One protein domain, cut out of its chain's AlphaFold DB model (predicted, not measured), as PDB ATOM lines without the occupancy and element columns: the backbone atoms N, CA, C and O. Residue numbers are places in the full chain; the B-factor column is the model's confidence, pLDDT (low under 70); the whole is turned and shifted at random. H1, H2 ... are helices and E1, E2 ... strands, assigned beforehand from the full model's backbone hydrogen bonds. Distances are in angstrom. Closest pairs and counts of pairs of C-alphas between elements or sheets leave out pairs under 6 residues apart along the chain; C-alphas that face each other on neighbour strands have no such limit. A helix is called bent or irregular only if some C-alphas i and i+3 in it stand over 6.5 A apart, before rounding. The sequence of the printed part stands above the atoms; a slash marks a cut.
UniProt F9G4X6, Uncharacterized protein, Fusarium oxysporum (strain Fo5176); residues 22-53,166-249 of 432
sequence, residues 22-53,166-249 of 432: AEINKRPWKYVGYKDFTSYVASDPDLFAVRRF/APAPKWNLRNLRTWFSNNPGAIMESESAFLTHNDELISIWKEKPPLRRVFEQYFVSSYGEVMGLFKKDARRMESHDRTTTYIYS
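What this domain is: This is residues 22 to 53 and 166 to 249 of the 432 residues of an uncharacterized protein of Fusarium oxysporum (strain Fo5176) (UniProt F9G4X6). What does the model look like at first sight? One helix, H4, lies in the middle, with H5 and a tiny two-stranded sheet, E1 and E2, over to one side of it and H7 on the other side. H3 runs past H4, the kinked helix H6 makes one end of the long axis, and the short helices H1 and H2 make the other end. What is it made of? The printed part has 116 residues, with seven named helices and two named strands in the order H1 H2 H3 E1 H4 H5 E2 H6 H7; the class is mostly helix, and the sheet, E1 - E2, is antiparallel. How compact is it? It is compact, with a radius of gyration of the C-alphas of 14.7 A and spans of 50 by 35 by 21 A.

How they stand to each other: How is the sheet paired? E1, residues 49 to 51, and E2, residues 201 to 203, are antiparallel at 136 degrees, with N 50 and O 202 within hydrogen-bond range at 3.2 A and N 202 and O 50 at 2.9 A. What touches the hub? The hub is H4, residues 170 to 182, and it only just touches H5, residues 189 to 196, with 3 pairs of C-alphas within 8 A, the closest Leu 173 and Leu 195 at 7.3 A; they are a helical hairpin, at a shallow tilt of 21 degrees, opposite ways. With residues 170 to 171 alone, H4 only just touches H6, residues 210 to 227, with 3 such pairs, the closest C-alphas being those of Trp 171 and Ser 221 at 6.5 A. With residues 175 to 179 alone, H4 touches H7, residues 239 to 244, at a steep tilt of 54 degrees, opposite ways, the closest C-alphas being those of Thr 178 and Thr 244 at 7.3 A. Where are the first helices? H3, residues 34 to 43, and H4 are near each other, with 8 pairs of C-alphas within 10 A. H2, residues 28 to 32, is close to but not clearly touching H3, with the C-alphas of Trp 29 and Asp 36 closest at 6.8 A, and H1, residues 22 to 26, is close to but not clearly touching H2, with those of Ile 24 and Tyr 31 at 6.5 A. Do the helix backbones hold their pairs? In H1, H2, H3 and H4 every O i to N i+4 pair is within hydrogen-bond range; H6 has 10 of 14, H5 has 1 of 4 with 3 of 5 O i to N i+3 pairs, and H7 has 0 of 2 with 2 of 3.

Where its parts are: Where do the elements begin and end? H1 begins at C-alpha 22 (22.155, 18.439, -15.649), E1 begins at C-alpha 49 (2.859, 2.428, -37.970), and H7 ends at C-alpha 244 (2.764, 4.455, -20.274). How long are the longer helices? From first to last C-alpha, H6 is 23.1 A, H4 18.3 A and H3 13.9 A. Which helices are irregular? H6 has a kink of 62 degrees near residue 221 and is irregular, with C-alphas 222 and 225 7.2 A apart; H5 is only just irregular, with C-alphas 191 and 194 6.9 A apart.

The domain as a whole: How far does it reach? The two C-alphas farthest apart, those of Ala 22 and Leu 211, are 50.1 A apart. Where is the printed part cut? Residues 54 to 165 are not printed, and C-alphas 53 and 166 are 13.8 A apart across this cut. Which link is long? Of the links printed whole, the one from H6 to H7, with 11 residues, is long. Where is confidence low? The mean pLDDT of the printed part is 80.4, and residues 205 to 208, 210 to 211 and 219 to 229 are under 70.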
ATOM      1  N   ALA A  22      23.336  17.938 -16.350       80.12
ATOM      2  CA  ALA A  22      22.155  18.439 -15.649       80.12
ATOM      3  C   ALA A  22      20.966  18.698 -16.595       80.12
ATOM      4  O   ALA A  22      19.820  18.419 -16.238       80.12
ATOM      5  N   GLU A  23      21.221  19.196 -17.806       79.56
ATOM      6  CA  GLU A  23      20.193  19.387 -18.832       79.56
ATOM      7  C   GLU A  23      19.699  18.051 -19.386       79.56
ATOM      8  O   GLU A  23      18.487  17.858 -19.511       79.56
ATOM      9  N   ILE A  24      20.622  17.111 -19.628       81.12
ATOM     10  CA  ILE A  24      20.299  15.739 -20.038       81.12
ATOM     11  C   ILE A  24      19.419  15.072 -18.978       81.12
ATOM     12  O   ILE A  24      18.356  14.558 -19.305       81.12
ATOM     13  N   ASN A  25      19.798  15.146 -17.700       79.94
ATOM     14  CA  ASN A  25      19.027  14.545 -16.610       79.94
ATOM     15  C   ASN A  25      17.626  15.162 -16.466       79.94
ATOM     16  O   ASN A  25      16.696  14.492 -16.022       79.94
ATOM     17  N   LYS A  26      17.457  16.439 -16.836       82.62
ATOM     18  CA  LYS A  26      16.169  17.138 -16.754       82.62
ATOM     19  C   LYS A  26      15.218  16.759 -17.892       82.62
ATOM     20  O   LYS A  26      14.006  16.775 -17.681       82.62
ATOM     21  N   ARG A  27      15.739  16.502 -19.098       78.19
ATOM     22  CA  ARG A  27      14.953  16.167 -20.302       78.19
ATOM     23  C   ARG A  27      15.705  15.168 -21.193       78.19
ATOM     24  O   ARG A  27      16.117  15.547 -22.293       78.19
ATOM     25  N   PRO A  28      15.879  13.908 -20.762       77.69
ATOM     26  CA  PRO A  28      16.696  12.938 -21.495       77.69
ATOM     27  C   PRO A  28      16.167  12.702 -22.914       77.69
ATOM     28  O   PRO A  28      16.936  12.733 -23.873       77.69
ATOM     29  N   TRP A  29      14.845  12.623 -23.080       78.75
ATOM     30  CA  TRP A  29      14.181  12.444 -24.376       78.75
ATOM     31  C   TRP A  29      14.475  13.555 -25.390       78.75
ATOM     32  O   TRP A  29      14.426  13.306 -26.587       78.75
ATOM     33  N   LYS A  30      14.804  14.782 -24.957       81.81
ATOM     34  CA  LYS A  30      15.133  15.883 -25.879       81.81
ATOM     35  C   LYS A  30      16.484  15.656 -26.562       81.81
ATOM     36  O   LYS A  30      16.656  16.030 -27.716       81.81
ATOM     37  N   TYR A  31      17.437  15.074 -25.836       78.38
ATOM     38  CA  TYR A  31      18.813  14.888 -26.300       78.38
ATOM     39  C   TYR A  31      19.054  13.495 -26.886       78.38
ATOM     40  O   TYR A  31      19.922  13.336 -27.738       78.38
ATOM     41  N   VAL A  32      18.263  12.495 -26.482       79.44
ATOM     42  CA  VAL A  32      18.224  11.183 -27.146       79.44
ATOM     43  C   VAL A  32      17.323  11.234 -28.392       79.44
ATOM     44  O   VAL A  32      17.681  10.692 -29.441       79.44
ATOM     45  N   GLY A  33      16.187  11.934 -28.300       82.06
ATOM     46  CA  GLY A  33      15.322  12.329 -29.413       82.06
ATOM     47  C   GLY A  33      14.905  11.174 -30.318       82.06
ATOM     48  O   GLY A  33      14.341  10.170 -29.880       82.06
ATOM     49  N   TYR A  34      15.231  11.310 -31.604       85.81
ATOM     50  CA  TYR A  34      14.951  10.332 -32.656       85.81
ATOM     51  C   TYR A  34      15.437   8.907 -32.332       85.81
ATOM     52  O   TYR A  34      14.776   7.929 -32.690       85.81
ATOM     53  N   LYS A  35      16.569   8.757 -31.630       88.31
ATOM     54  CA  LYS A  35      17.088   7.435 -31.243       88.31
ATOM     55  C   LYS A  35      16.149   6.727 -30.264       88.31
ATOM     56  O   LYS A  35      15.973   5.511 -30.351       88.31
ATOM     57  N   ASP A  36      15.549   7.479 -29.350       87.81
ATOM     58  CA  ASP A  36      14.609   6.935 -28.378       87.81
ATOM     59  C   ASP A  36      13.308   6.529 -29.074       87.81
ATOM     60  O   ASP A  36      12.888   5.379 -28.988       87.81
ATOM     61  N   PHE A  37      12.759   7.410 -29.917       89.88
ATOM     62  CA  PHE A  37      11.572   7.093 -30.714       89.88
ATOM     63  C   PHE A  37      11.758   5.858 -31.600       89.88
ATOM     64  O   PHE A  37      10.901   4.981 -31.658       89.88
ATOM     65  N   THR A  38      12.888   5.752 -32.299       90.88
ATOM     66  CA  THR A  38      13.164   4.579 -33.139       90.88
ATOM     67  C   THR A  38      13.300   3.309 -32.308       90.88
ATOM     68  O   THR A  38      12.767   2.275 -32.706       90.88
ATOM     69  N   SER A  39      13.929   3.383 -31.131       89.62
ATOM     70  CA  SER A  39      14.014   2.262 -30.186       89.62
ATOM     71  C   SER A  39      12.636   1.872 -29.638       89.62
ATOM     72  O   SER A  39      12.324   0.684 -29.556       89.62
ATOM     73  N   TYR A  40      11.783   2.856 -29.338       90.38
ATOM     74  CA  TYR A  40      10.388   2.685 -28.934       90.38
ATOM     75  C   TYR A  40       9.584   1.948 -30.006       90.38
ATOM     76  O   TYR A  40       9.007   0.894 -29.736       90.38
ATOM     77  N   VAL A  41       9.576   2.459 -31.239       90.56
ATOM     78  CA  VAL A  41       8.785   1.890 -32.339       90.56
ATOM     79  C   VAL A  41       9.327   0.514 -32.746       90.56
ATOM     80  O   VAL A  41       8.553  -0.381 -33.072       90.56
ATOM     81  N   ALA A  42      10.645   0.303 -32.674       89.31
ATOM     82  CA  ALA A  42      11.272  -0.993 -32.938       89.31
ATOM     83  C   ALA A  42      11.119  -2.005 -31.785       89.31
ATOM     84  O   ALA A  42      11.439  -3.186 -31.961       89.31
ATOM     85  N   SER A  43      10.648  -1.577 -30.607       88.31
ATOM     86  CA  SER A  43      10.527  -2.450 -29.434       88.31
ATOM     87  C   SER A  43       9.474  -3.545 -29.621       88.31
ATOM     88  O   SER A  43       9.669  -4.666 -29.134       88.31
ATOM     89  N   ASP A  44       8.402  -3.249 -30.362       85.50
ATOM     90  CA  ASP A  44       7.351  -4.195 -30.709       85.50
ATOM     91  C   ASP A  44       6.855  -3.979 -32.152       85.50
ATOM     92  O   ASP A  44       6.545  -2.847 -32.525       85.50
ATOM     93  N   PRO A  45       6.728  -5.046 -32.964       82.19
ATOM     94  CA  PRO A  45       6.199  -4.954 -34.324       82.19
ATOM     95  C   PRO A  45       4.834  -4.258 -34.415       82.19
ATOM     96  O   PRO A  45       4.583  -3.520 -35.366       82.19
ATOM     97  N   ASP A  46       3.961  -4.445 -33.424       81.25
ATOM     98  CA  ASP A  46       2.626  -3.850 -33.443       81.25
ATOM     99  C   ASP A  46       2.647  -2.328 -33.209       81.25
ATOM    100  O   ASP A  46       1.640  -1.680 -33.492       81.25
ATOM    101  N   LEU A  47       3.764  -1.748 -32.732       86.88
ATOM    102  CA  LEU A  47       3.954  -0.296 -32.584       86.88
ATOM    103  C   LEU A  47       4.403   0.386 -33.885       86.88
ATOM    104  O   LEU A  47       4.274   1.603 -34.028       86.88
ATOM    105  N   PHE A  48       4.887  -0.380 -34.864       89.25
ATOM    106  CA  PHE A  48       5.366   0.161 -36.132       89.25
ATOM    107  C   PHE A  48       4.194   0.551 -37.048       89.25
ATOM    108  O   PHE A  48       3.606  -0.297 -37.726       89.25
ATOM    109  N   ALA A  49       3.861   1.848 -37.076       89.62
ATOM    110  CA  ALA A  49       2.859   2.428 -37.970       89.62
ATOM    111  C   ALA A  49       3.482   3.445 -38.930       89.62
ATOM    112  O   ALA A  49       4.146   4.390 -38.507       89.62
ATOM    113  N   VAL A  50       3.209   3.283 -40.223       91.44
ATOM    114  CA  VAL A  50       3.682   4.187 -41.282       91.44
ATOM    115  C   VAL A  50       2.552   4.548 -42.231       91.44
ATOM    116  O   VAL A  50       1.557   3.833 -42.325       91.44
ATOM    117  N   ARG A  51       2.690   5.670 -42.943       92.88
ATOM    118  CA  ARG A  51       1.714   6.077 -43.960       92.88
ATOM    119  C   ARG A  51       1.897   5.260 -45.236       92.88
ATOM    120  O   ARG A  51       3.010   5.113 -45.725       92.88
ATOM    121  N   ARG A  52       0.784   4.805 -45.810       91.12
ATOM    122  CA  ARG A  52       0.740   4.108 -47.109       91.12
ATOM    123  C   ARG A  52       0.726   5.036 -48.327       91.12
ATOM    124  O   ARG A  52       0.763   4.545 -49.444       91.12
ATOM    125  N   PHE A  53       0.564   6.348 -48.120       93.50
ATOM    126  CA  PHE A  53       0.559   7.386 -49.163       93.50
ATOM    127  C   PHE A  53      -0.306   7.073 -50.405       93.50
ATOM    128  O   PHE A  53       0.127   7.289 -51.537       93.50
ATOM    129  N   ALA A 166      -3.348  -4.184 -43.676       81.38
ATOM    130  CA  ALA A 166      -4.367  -3.743 -42.743       81.38
ATOM    131  C   ALA A 166      -4.090  -2.315 -42.237       81.38
ATOM    132  O   ALA A 166      -2.930  -1.956 -42.007       81.38
ATOM    133  N   PRO A 167      -5.146  -1.522 -41.978       84.12
ATOM    134  CA  PRO A 167      -5.010  -0.271 -41.247       84.12
ATOM    135  C   PRO A 167      -4.382  -0.501 -39.869       84.12
ATOM    136  O   PRO A 167      -4.653  -1.511 -39.213       84.12
ATOM    137  N   ALA A 168      -3.584   0.463 -39.415       85.50
ATOM    138  CA  ALA A 168      -2.996   0.438 -38.087       85.50
ATOM    139  C   ALA A 168      -4.107   0.433 -37.017       85.50
ATOM    140  O   ALA A 168      -5.072   1.203 -37.107       85.50
ATOM    141  N   PRO A 169      -4.007  -0.418 -35.984       81.19
ATOM    142  CA  PRO A 169      -5.040  -0.494 -34.967       81.19
ATOM    143  C   PRO A 169      -5.077   0.790 -34.127       81.19
ATOM    144  O   PRO A 169      -4.048   1.377 -33.794       81.19
ATOM    145  N   LYS A 170      -6.280   1.210 -33.720       84.12
ATOM    146  CA  LYS A 170      -6.491   2.472 -32.981       84.12
ATOM    147  C   LYS A 170      -5.689   2.560 -31.678       84.12
ATOM    148  O   LYS A 170      -5.277   3.649 -31.290       84.12
ATOM    149  N   TRP A 171      -5.483   1.430 -31.003       81.19
ATOM    150  CA  TRP A 171      -4.703   1.375 -29.766       81.19
ATOM    151  C   TRP A 171      -3.212   1.653 -30.014       81.19
ATOM    152  O   TRP A 171      -2.590   2.324 -29.200       81.19
ATOM    153  N   ASN A 172      -2.654   1.230 -31.156       86.19
ATOM    154  CA  ASN A 172      -1.279   1.564 -31.528       86.19
ATOM    155  C   ASN A 172      -1.154   3.081 -31.754       86.19
ATOM    156  O   ASN A 172      -0.301   3.740 -31.168       86.19
ATOM    157  N   LEU A 173      -2.089   3.671 -32.503       87.88
ATOM    158  CA  LEU A 173      -2.110   5.125 -32.707       87.88
ATOM    159  C   LEU A 173      -2.231   5.901 -31.389       87.88
ATOM    160  O   LEU A 173      -1.636   6.968 -31.245       87.88
ATOM    161  N   ARG A 174      -2.974   5.363 -30.412       87.56
ATOM    162  CA  ARG A 174      -3.043   5.916 -29.054       87.56
ATOM    163  C   ARG A 174      -1.681   5.847 -28.364       87.56
ATOM    164  O   ARG A 174      -1.243   6.875 -27.872       87.56
ATOM    165  N   ASN A 175      -1.001   4.701 -28.384       89.25
ATOM    166  CA  ASN A 175       0.336   4.547 -27.802       89.25
ATOM    167  C   ASN A 175       1.351   5.525 -28.402       89.25
ATOM    168  O   ASN A 175       2.041   6.209 -27.654       89.25
ATOM    169  N   LEU A 176       1.386   5.653 -29.733       90.62
ATOM    170  CA  LEU A 176       2.265   6.612 -30.407       90.62
ATOM    171  C   LEU A 176       1.968   8.047 -29.955       90.62
ATOM    172  O   LEU A 176       2.880   8.770 -29.570       90.62
ATOM    173  N   ARG A 177       0.692   8.455 -29.920       90.94
ATOM    174  CA  ARG A 177       0.301   9.787 -29.420       90.94
ATOM    175  C   ARG A 177       0.670  10.001 -27.957       90.94
ATOM    176  O   ARG A 177       1.130  11.086 -27.607       90.94
ATOM    177  N   THR A 178       0.479   8.987 -27.119       90.38
ATOM    178  CA  THR A 178       0.881   9.012 -25.711       90.38
ATOM    179  C   THR A 178       2.389   9.209 -25.598       90.38
ATOM    180  O   THR A 178       2.821  10.071 -24.843       90.38
ATOM    181  N   TRP A 179       3.190   8.502 -26.401       90.81
ATOM    182  CA  TRP A 179       4.641   8.676 -26.418       90.81
ATOM    183  C   TRP A 179       5.054  10.101 -26.807       90.81
ATOM    184  O   TRP A 179       5.821  10.724 -26.077       90.81
ATOM    185  N   PHE A 180       4.494  10.665 -27.885       90.75
ATOM    186  CA  PHE A 180       4.773  12.057 -28.281       90.75
ATOM    187  C   PHE A 180       4.344  13.074 -27.213       90.75
ATOM    188  O   PHE A 180       5.008  14.092 -27.029       90.75
ATOM    189  N   SER A 181       3.251  12.797 -26.496       88.69
ATOM    190  CA  SER A 181       2.763  13.657 -25.410       88.69
ATOM    191  C   SER A 181       3.656  13.582 -24.167       88.69
ATOM    192  O   SER A 181       3.851  14.590 -23.493       88.69
ATOM    193  N   ASN A 182       4.218  12.405 -23.879       88.19
ATOM    194  CA  ASN A 182       5.130  12.183 -22.756       88.19
ATOM    195  C   ASN A 182       6.536  12.729 -23.026       88.19
ATOM    196  O   ASN A 182       7.214  13.152 -22.093       88.19
ATOM    197  N   ASN A 183       6.944  12.765 -24.296       87.81
ATOM    198  CA  ASN A 183       8.271  13.186 -24.736       87.81
ATOM    199  C   ASN A 183       8.208  14.475 -25.584       87.81
ATOM    200  O   ASN A 183       8.602  14.478 -26.757       87.81
ATOM    201  N   PRO A 184       7.720  15.604 -25.026       86.44
ATOM    202  CA  PRO A 184       7.560  16.834 -25.786       86.44
ATOM    203  C   PRO A 184       8.923  17.366 -26.240       86.44
ATOM    204  O   PRO A 184       9.853  17.524 -25.440       86.44
ATOM    205  N   GLY A 185       9.027  17.670 -27.535       84.12
ATOM    206  CA  GLY A 185      10.246  18.189 -28.154       84.12
ATOM    207  C   GLY A 185      11.337  17.147 -28.421       84.12
ATOM    208  O   GLY A 185      12.451  17.549 -28.741       84.12
ATOM    209  N   ALA A 186      11.046  15.844 -28.297       87.44
ATOM    210  CA  ALA A 186      11.950  14.780 -28.756       87.44
ATOM    211  C   ALA A 186      12.061  14.717 -30.294       87.44
ATOM    212  O   ALA A 186      13.102  14.352 -30.833       87.44
ATOM    213  N   ILE A 187      10.976  15.073 -30.986       88.50
ATOM    214  CA  ILE A 187      10.823  15.120 -32.447       88.50
ATOM    215  C   ILE A 187      10.071  16.412 -32.789       88.50
ATOM    216  O   ILE A 187       9.286  16.901 -31.967       88.50
ATOM    217  N   MET A 188      10.306  16.983 -33.975       88.12
ATOM    218  CA  MET A 188       9.614  18.207 -34.385       88.12
ATOM    219  C   MET A 188       8.113  17.961 -34.600       88.12
ATOM    220  O   MET A 188       7.689  16.916 -35.089       88.12
ATOM    221  N   GLU A 189       7.281  18.953 -34.283       86.50
ATOM    222  CA  GLU A 189       5.824  18.841 -34.448       86.50
ATOM    223  C   GLU A 189       5.410  18.664 -35.920       86.50
ATOM    224  O   GLU A 189       4.474  17.929 -36.235       86.50
ATOM    225  N   SER A 190       6.166  19.259 -36.847       88.88
ATOM    226  CA  SER A 190       5.994  19.040 -38.287       88.88
ATOM    227  C   SER A 190       6.251  17.587 -38.700       88.88
ATOM    228  O   SER A 190       5.596  17.087 -39.614       88.88
ATOM    229  N   GLU A 191       7.164  16.893 -38.018       88.75
ATOM    230  CA  GLU A 191       7.502  15.494 -38.288       88.75
ATOM    231  C   GLU A 191       6.469  14.536 -37.694       88.75
ATOM    232  O   GLU A 191       6.196  13.508 -38.303       88.75
ATOM    233  N   SER A 192       5.839  14.871 -36.559       88.06
ATOM    234  CA  SER A 192       4.789  14.049 -35.930       88.06
ATOM    235  C   SER A 192       3.406  14.205 -36.583       88.06
ATOM    236  O   SER A 192       2.504  13.393 -36.346       88.06
ATOM    237  N   ALA A 193       3.245  15.182 -37.484       89.88
ATOM    238  CA  ALA A 193       2.000  15.474 -38.196       89.88
ATOM    239  C   ALA A 193       1.435  14.279 -38.989       89.88
ATOM    240  O   ALA A 193       0.234  14.231 -39.264       89.88
ATOM    241  N   PHE A 194       2.249  13.270 -39.321       90.06
ATOM    242  CA  PHE A 194       1.774  12.042 -39.971       90.06
ATOM    243  C   PHE A 194       0.700  11.298 -39.150       90.06
ATOM    244  O   PHE A 194      -0.179  10.672 -39.741       90.06
ATOM    245  N   LEU A 195       0.695  11.437 -37.817       89.25
ATOM    246  CA  LEU A 195      -0.291  10.823 -36.914       89.25
ATOM    247  C   LEU A 195      -1.709  11.409 -37.021       89.25
ATOM    248  O   LEU A 195      -2.652  10.858 -36.439       89.25
ATOM    249  N   THR A 196      -1.879  12.524 -37.735       89.19
ATOM    250  CA  THR A 196      -3.205  13.089 -38.036       89.19
ATOM    251  C   THR A 196      -3.940  12.282 -39.113       89.19
ATOM    252  O   THR A 196      -5.169  12.252 -39.132       89.19
ATOM    253  N   HIS A 197      -3.208  11.547 -39.955       88.50
ATOM    254  CA  HIS A 197      -3.733  10.814 -41.109       88.50
ATOM    255  C   HIS A 197      -4.131   9.375 -40.742       88.50
ATOM    256  O   HIS A 197      -3.604   8.416 -41.304       88.50
ATOM    257  N   ASN A 198      -5.059   9.207 -39.792       84.44
ATOM    258  CA  ASN A 198      -5.435   7.892 -39.239       84.44
ATOM    259  C   ASN A 198      -5.781   6.838 -40.303       84.44
ATOM    260  O   ASN A 198      -5.433   5.672 -40.142       84.44
ATOM    261  N   ASP A 199      -6.430   7.254 -41.391       84.88
ATOM    262  CA  ASP A 199      -6.942   6.358 -42.436       84.88
ATOM    263  C   ASP A 199      -5.866   5.907 -43.444       84.88
ATOM    264  O   ASP A 199      -6.109   5.055 -44.304       84.88
ATOM    265  N   GLU A 200      -4.662   6.477 -43.359       89.75
ATOM    266  CA  GLU A 200      -3.517   6.111 -44.197       89.75
ATOM    267  C   GLU A 200      -2.442   5.333 -43.444       89.75
ATOM    268  O   GLU A 200      -1.497   4.848 -44.070       89.75
ATOM    269  N   LEU A 201      -2.556   5.223 -42.120       91.00
ATOM    270  CA  LEU A 201      -1.581   4.513 -41.307       91.00
ATOM    271  C   LEU A 201      -1.823   3.012 -41.410       91.00
ATOM    272  O   LEU A 201      -2.936   2.529 -41.207       91.00
ATOM    273  N   ILE A 202      -0.761   2.278 -41.714       89.12
ATOM    274  CA  ILE A 202      -0.754   0.826 -41.854       89.12
ATOM    275  C   ILE A 202       0.216   0.211 -40.854       89.12
ATOM    276  O   ILE A 202       1.247   0.801 -40.523       89.12
ATOM    277  N   SER A 203      -0.113  -0.991 -40.388       83.12
ATOM    278  CA  SER A 203       0.817  -1.837 -39.641       83.12
ATOM    279  C   SER A 203       1.507  -2.790 -40.614       83.12
ATOM    280  O   SER A 203       0.829  -3.532 -41.324       83.12
ATOM    281  N   ILE A 204       2.842  -2.796 -40.639       77.19
ATOM    282  CA  ILE A 204       3.622  -3.648 -41.560       77.19
ATOM    283  C   ILE A 204       3.517  -5.140 -41.199       77.19
ATOM    284  O   ILE A 204       3.759  -6.013 -42.033       77.19
ATOM    285  N   TRP A 205       3.133  -5.460 -39.965       68.88
ATOM    286  CA  TRP A 205       3.255  -6.809 -39.426       68.88
ATOM    287  C   TRP A 205       1.942  -7.604 -39.429       68.88
ATOM    288  O   TRP A 205       0.851  -7.052 -39.322       68.88
ATOM    289  N   LYS A 206       2.123  -8.925 -39.600       62.25
ATOM    290  CA  LYS A 206       1.183 -10.061 -39.691       62.25
ATOM    291  C   LYS A 206      -0.312  -9.732 -39.767       62.25
ATOM    292  O   LYS A 206      -0.920  -9.233 -38.824       62.25
ATOM    293  N   GLU A 207      -0.955 -10.219 -40.829       62.84
ATOM    294  CA  GLU A 207      -2.410 -10.265 -40.904       62.84
ATOM    295  C   GLU A 207      -3.000 -11.059 -39.731       62.84
ATOM    296  O   GLU A 207      -2.981 -12.291 -39.687       62.84
ATOM    297  N   LYS A 208      -3.545 -10.334 -38.753       69.75
ATOM    298  CA  LYS A 208      -4.332 -10.943 -37.683       69.75
ATOM    299  C   LYS A 208      -5.658 -11.451 -38.265       69.75
ATOM    300  O   LYS A 208      -6.242 -10.737 -39.088       69.75
ATOM    301  N   PRO A 209      -6.157 -12.631 -37.844       70.06
ATOM    302  CA  PRO A 209      -7.457 -13.141 -38.271       70.06
ATOM    303  C   PRO A 209      -8.561 -12.088 -38.091       70.06
ATOM    304  O   PRO A 209      -8.504 -11.321 -37.127       70.06
ATOM    305  N   PRO A 210      -9.594 -12.058 -38.948       65.56
ATOM    306  CA  PRO A 210     -10.627 -11.021 -38.909       65.56
ATOM    307  C   PRO A 210     -11.321 -10.938 -37.543       65.56
ATOM    308  O   PRO A 210     -11.490  -9.847 -37.006       65.56
ATOM    309  N   LEU A 211     -11.621 -12.088 -36.926       65.44
ATOM    310  CA  LEU A 211     -12.161 -12.151 -35.565       65.44
ATOM    311  C   LEU A 211     -11.229 -11.494 -34.544       65.44
ATOM    312  O   LEU A 211     -11.669 -10.725 -33.695       65.44
ATOM    313  N   ARG A 212      -9.928 -11.776 -34.649       72.56
ATOM    314  CA  ARG A 212      -8.920 -11.213 -33.758       72.56
ATOM    315  C   ARG A 212      -8.826  -9.697 -33.924       72.56
ATOM    316  O   ARG A 212      -8.729  -9.005 -32.922       72.56
ATOM    317  N   ARG A 213      -8.935  -9.172 -35.148       72.44
ATOM    318  CA  ARG A 213      -8.976  -7.718 -35.390       72.44
ATOM    319  C   ARG A 213     -10.194  -7.064 -34.748       72.44
ATOM    320  O   ARG A 213     -10.048  -6.049 -34.083       72.44
ATOM    321  N   VAL A 214     -11.380  -7.655 -34.903       70.06
ATOM    322  CA  VAL A 214     -12.613  -7.141 -34.279       70.06
ATOM    323  C   VAL A 214     -12.498  -7.183 -32.755       70.06
ATOM    324  O   VAL A 214     -12.797  -6.196 -32.085       70.06
ATOM    325  N   PHE A 215     -11.999  -8.290 -32.206       72.75
ATOM    326  CA  PHE A 215     -11.751  -8.428 -30.775       72.75
ATOM    327  C   PHE A 215     -10.759  -7.370 -30.265       72.75
ATOM    328  O   PHE A 215     -11.052  -6.673 -29.294       72.75
ATOM    329  N   GLU A 216      -9.630  -7.182 -30.953       73.56
ATOM    330  CA  GLU A 216      -8.623  -6.169 -30.615       73.56
ATOM    331  C   GLU A 216      -9.157  -4.731 -30.745       73.56
ATOM    332  O   GLU A 216      -8.817  -3.846 -29.961       73.56
ATOM    333  N   GLN A 217     -10.021  -4.478 -31.727       72.38
ATOM    334  CA  GLN A 217     -10.540  -3.143 -31.993       72.38
ATOM    335  C   GLN A 217     -11.638  -2.729 -31.012       72.38
ATOM    336  O   GLN A 217     -11.658  -1.566 -30.608       72.38
ATOM    337  N   TYR A 218     -12.532  -3.643 -30.630       71.62
ATOM    338  CA  TYR A 218     -13.703  -3.330 -29.803       71.62
ATOM    339  C   TYR A 218     -13.551  -3.800 -28.359       71.62
ATOM    340  O   TYR A 218     -13.770  -3.026 -27.439       71.62
ATOM    341  N   PHE A 219     -13.176  -5.058 -28.140       69.56
ATOM    342  CA  PHE A 219     -13.178  -5.625 -26.793       69.56
ATOM    343  C   PHE A 219     -11.934  -5.207 -26.018       69.56
ATOM    344  O   PHE A 219     -11.996  -4.739 -24.885       69.56
ATOM    345  N   VAL A 220     -10.784  -5.327 -26.664       68.69
ATOM    346  CA  VAL A 220      -9.497  -5.016 -26.057       68.69
ATOM    347  C   VAL A 220      -9.350  -3.516 -25.790       68.69
ATOM    348  O   VAL A 220      -8.913  -3.136 -24.710       68.69
ATOM    349  N   SER A 221      -9.785  -2.657 -26.713       66.62
ATOM    350  CA  SER A 221      -9.744  -1.205 -26.499       66.62
ATOM    351  C   SER A 221     -10.693  -0.718 -25.393       66.62
ATOM    352  O   SER A 221     -10.439   0.338 -24.815       66.62
ATOM    353  N   SER A 222     -11.763  -1.468 -25.092       68.56
ATOM    354  CA  SER A 222     -12.727  -1.143 -24.031       68.56
ATOM    355  C   SER A 222     -12.391  -1.766 -22.673       68.56
ATOM    356  O   SER A 222     -12.618  -1.126 -21.651       68.56
ATOM    357  N   TYR A 223     -11.853  -2.989 -22.635       65.12
ATOM    358  CA  TYR A 223     -11.663  -3.753 -21.390       65.12
ATOM    359  C   TYR A 223     -10.202  -4.112 -21.087       65.12
ATOM    360  O   TYR A 223      -9.879  -4.470 -19.953       65.12
ATOM    361  N   GLY A 224      -9.306  -4.027 -22.074       61.44
ATOM    362  CA  GLY A 224      -7.902  -4.427 -21.941       61.44
ATOM    363  C   GLY A 224      -7.120  -3.551 -20.965       61.44
ATOM    364  O   GLY A 224      -6.374  -4.076 -20.136       61.44
ATOM    365  N   GLU A 225      -7.339  -2.236 -21.002       61.06
ATOM    366  CA  GLU A 225      -6.711  -1.291 -20.068       61.06
ATOM    367  C   GLU A 225      -7.197  -1.507 -18.625       61.06
ATOM    368  O   GLU A 225      -6.390  -1.498 -17.702       61.06
ATOM    369  N   VAL A 226      -8.494  -1.784 -18.439       60.31
ATOM    370  CA  VAL A 226      -9.112  -1.959 -17.110       60.31
ATOM    371  C   VAL A 226      -8.637  -3.236 -16.425       60.31
ATOM    372  O   VAL A 226      -8.394  -3.241 -15.222       60.31
ATOM    373  N   MET A 227      -8.508  -4.328 -17.180       59.31
ATOM    374  CA  MET A 227      -8.216  -5.633 -16.593       59.31
ATOM    375  C   MET A 227      -6.715  -5.918 -16.477       59.31
ATOM    376  O   MET A 227      -6.331  -6.789 -15.707       59.31
ATOM    377  N   GLY A 228      -5.847  -5.253 -17.251       65.31
ATOM    378  CA  GLY A 228      -4.393  -5.506 -17.247       65.31
ATOM    379  C   GLY A 228      -3.967  -6.927 -17.671       65.31
ATOM    380  O   GLY A 228      -2.781  -7.184 -17.855       65.31
ATOM    381  N   LEU A 229      -4.922  -7.838 -17.891       64.12
ATOM    382  CA  LEU A 229      -4.731  -9.273 -18.141       64.12
ATOM    383  C   LEU A 229      -4.020  -9.593 -19.463       64.12
ATOM    384  O   LEU A 229      -3.591 -10.724 -19.673       64.12
ATOM    385  N   PHE A 230      -3.906  -8.612 -20.361       71.31
ATOM    386  CA  PHE A 230      -3.369  -8.801 -21.708       71.31
ATOM    387  C   PHE A 230      -2.063  -8.056 -21.955       71.31
ATOM    388  O   PHE A 230      -1.576  -8.085 -23.087       71.31
ATOM    389  N   LYS A 231      -1.486  -7.403 -20.939       75.56
ATOM    390  CA  LYS A 231      -0.243  -6.649 -21.111       75.56
ATOM    391  C   LYS A 231       0.926  -7.600 -21.384       75.56
ATOM    392  O   LYS A 231       1.130  -8.588 -20.682       75.56
ATOM    393  N   LYS A 232       1.697  -7.297 -22.422       80.62
ATOM    394  CA  LYS A 232       2.957  -7.964 -22.763       80.62
ATOM    395  C   LYS A 232       4.121  -7.257 -22.076       80.62
ATOM    396  O   LYS A 232       4.192  -6.028 -22.078       80.62
ATOM    397  N   ASP A 233       5.073  -8.032 -21.564       71.38
ATOM    398  CA  ASP A 233       6.323  -7.482 -21.041       71.38
ATOM    399  C   ASP A 233       7.196  -6.922 -22.169       71.38
ATOM    400  O   ASP A 233       7.827  -7.654 -22.938       71.38
ATOM    401  N   ALA A 234       7.282  -5.595 -22.232       73.75
ATOM    402  CA  ALA A 234       8.087  -4.864 -23.202       73.75
ATOM    403  C   ALA A 234       9.557  -4.756 -22.756       73.75
ATOM    404  O   ALA A 234      10.106  -3.671 -22.578       73.75
ATOM    405  N   ARG A 235      10.230  -5.900 -22.560       72.81
ATOM    406  CA  ARG A 235      11.618  -5.960 -22.041       72.81
ATOM    407  C   ARG A 235      12.664  -5.239 -22.903       72.81
ATOM    408  O   ARG A 235      13.756  -4.980 -22.411       72.81
ATOM    409  N   ARG A 236      12.351  -4.928 -24.163       76.00
ATOM    410  CA  ARG A 236      13.226  -4.175 -25.084       76.00
ATOM    411  C   ARG A 236      13.053  -2.656 -25.007       76.00
ATOM    412  O   ARG A 236      13.828  -1.936 -25.612       76.00
ATOM    413  N   MET A 237      12.048  -2.188 -24.280       80.44
ATOM    414  CA  MET A 237      11.649  -0.785 -24.202       80.44
ATOM    415  C   MET A 237      12.311  -0.084 -23.013       80.44
ATOM    416  O   MET A 237      12.710  -0.769 -22.070       80.44
ATOM    417  N   GLU A 238      12.414   1.240 -22.995       75.38
ATOM    418  CA  GLU A 238      12.943   1.957 -21.830       75.38
ATOM    419  C   GLU A 238      11.966   1.916 -20.639       75.38
ATOM    420  O   GLU A 238      10.749   1.864 -20.816       75.38
ATOM    421  N   SER A 239      12.483   1.900 -19.403       72.38
ATOM    422  CA  SER A 239      11.669   1.730 -18.185       72.38
ATOM    423  C   SER A 239      10.556   2.777 -18.061       72.38
ATOM    424  O   SER A 239       9.434   2.442 -17.679       72.38
ATOM    425  N   HIS A 240      10.848   4.027 -18.434       72.75
ATOM    426  CA  HIS A 240       9.875   5.116 -18.403       72.75
ATOM    427  C   HIS A 240       8.694   4.846 -19.353       72.75
ATOM    428  O   HIS A 240       7.535   4.867 -18.932       72.75
ATOM    429  N   ASP A 241       8.983   4.446 -20.590       77.00
ATOM    430  CA  ASP A 241       7.976   4.189 -21.624       77.00
ATOM    431  C   ASP A 241       7.189   2.886 -21.425       77.00
ATOM    432  O   ASP A 241       6.029   2.785 -21.839       77.00
ATOM    433  N   ARG A 242       7.761   1.892 -20.730       76.31
ATOM    434  CA  ARG A 242       7.067   0.634 -20.372       76.31
ATOM    435  C   ARG A 242       5.820   0.855 -19.518       76.31
ATOM    436  O   ARG A 242       4.911   0.014 -19.512       76.31
ATOM    437  N   THR A 243       5.797   1.928 -18.730       73.81
ATOM    438  CA  THR A 243       4.682   2.212 -17.817       73.81
ATOM    439  C   THR A 243       3.497   2.830 -18.546       73.81
ATOM    440  O   THR A 243       2.357   2.463 -18.264       73.81
ATOM    441  N   THR A 244       3.767   3.688 -19.527       76.69
ATOM    442  CA  THR A 244       2.764   4.455 -20.274       76.69
ATOM    443  C   THR A 244       2.308   3.756 -21.550       76.69
ATOM    444  O   THR A 244       1.218   4.035 -22.045       76.69
ATOM    445  N   THR A 245       3.102   2.814 -22.062       80.94
ATOM    446  CA  THR A 245       2.771   2.070 -23.277       80.94
ATOM    447  C   THR A 245       2.060   0.763 -22.967       80.94
ATOM    448  O   THR A 245       2.526  -0.061 -22.171       80.94
ATOM    449  N   TYR A 246       0.936   0.546 -23.649       75.50
ATOM    450  CA  TYR A 246       0.162  -0.680 -23.531       75.50
ATOM    451  C   TYR A 246       0.357  -1.562 -24.769       75.50
ATOM    452  O   TYR A 246      -0.189  -1.281 -25.833       75.50
ATOM    453  N   ILE A 247       1.102  -2.659 -24.634       76.94
ATOM    454  CA  ILE A 247       1.275  -3.662 -25.697       76.94
ATOM    455  C   ILE A 247       0.506  -4.924 -25.321       76.94
ATOM    456  O   ILE A 247       0.585  -5.386 -24.181       76.94
ATOM    457  N   TYR A 248      -0.207  -5.496 -26.286       76.50
ATOM    458  CA  TYR A 248      -0.989  -6.710 -26.091       76.50
ATOM    459  C   TYR A 248      -0.160  -7.978 -26.316       76.50
ATOM    460  O   TYR A 248       0.658  -8.061 -27.229       76.50
ATOM    461  N   SER A 249      -0.378  -8.993 -25.478       78.31
ATOM    462  CA  SER A 249       0.215 -10.320 -25.641       78.31
ATOM    463  C   SER A 249      -0.691 -11.209 -26.489       78.31
ATOM    464  O   SER A 249      -1.790 -11.576 -26.067       78.31
TER     465      SER A 249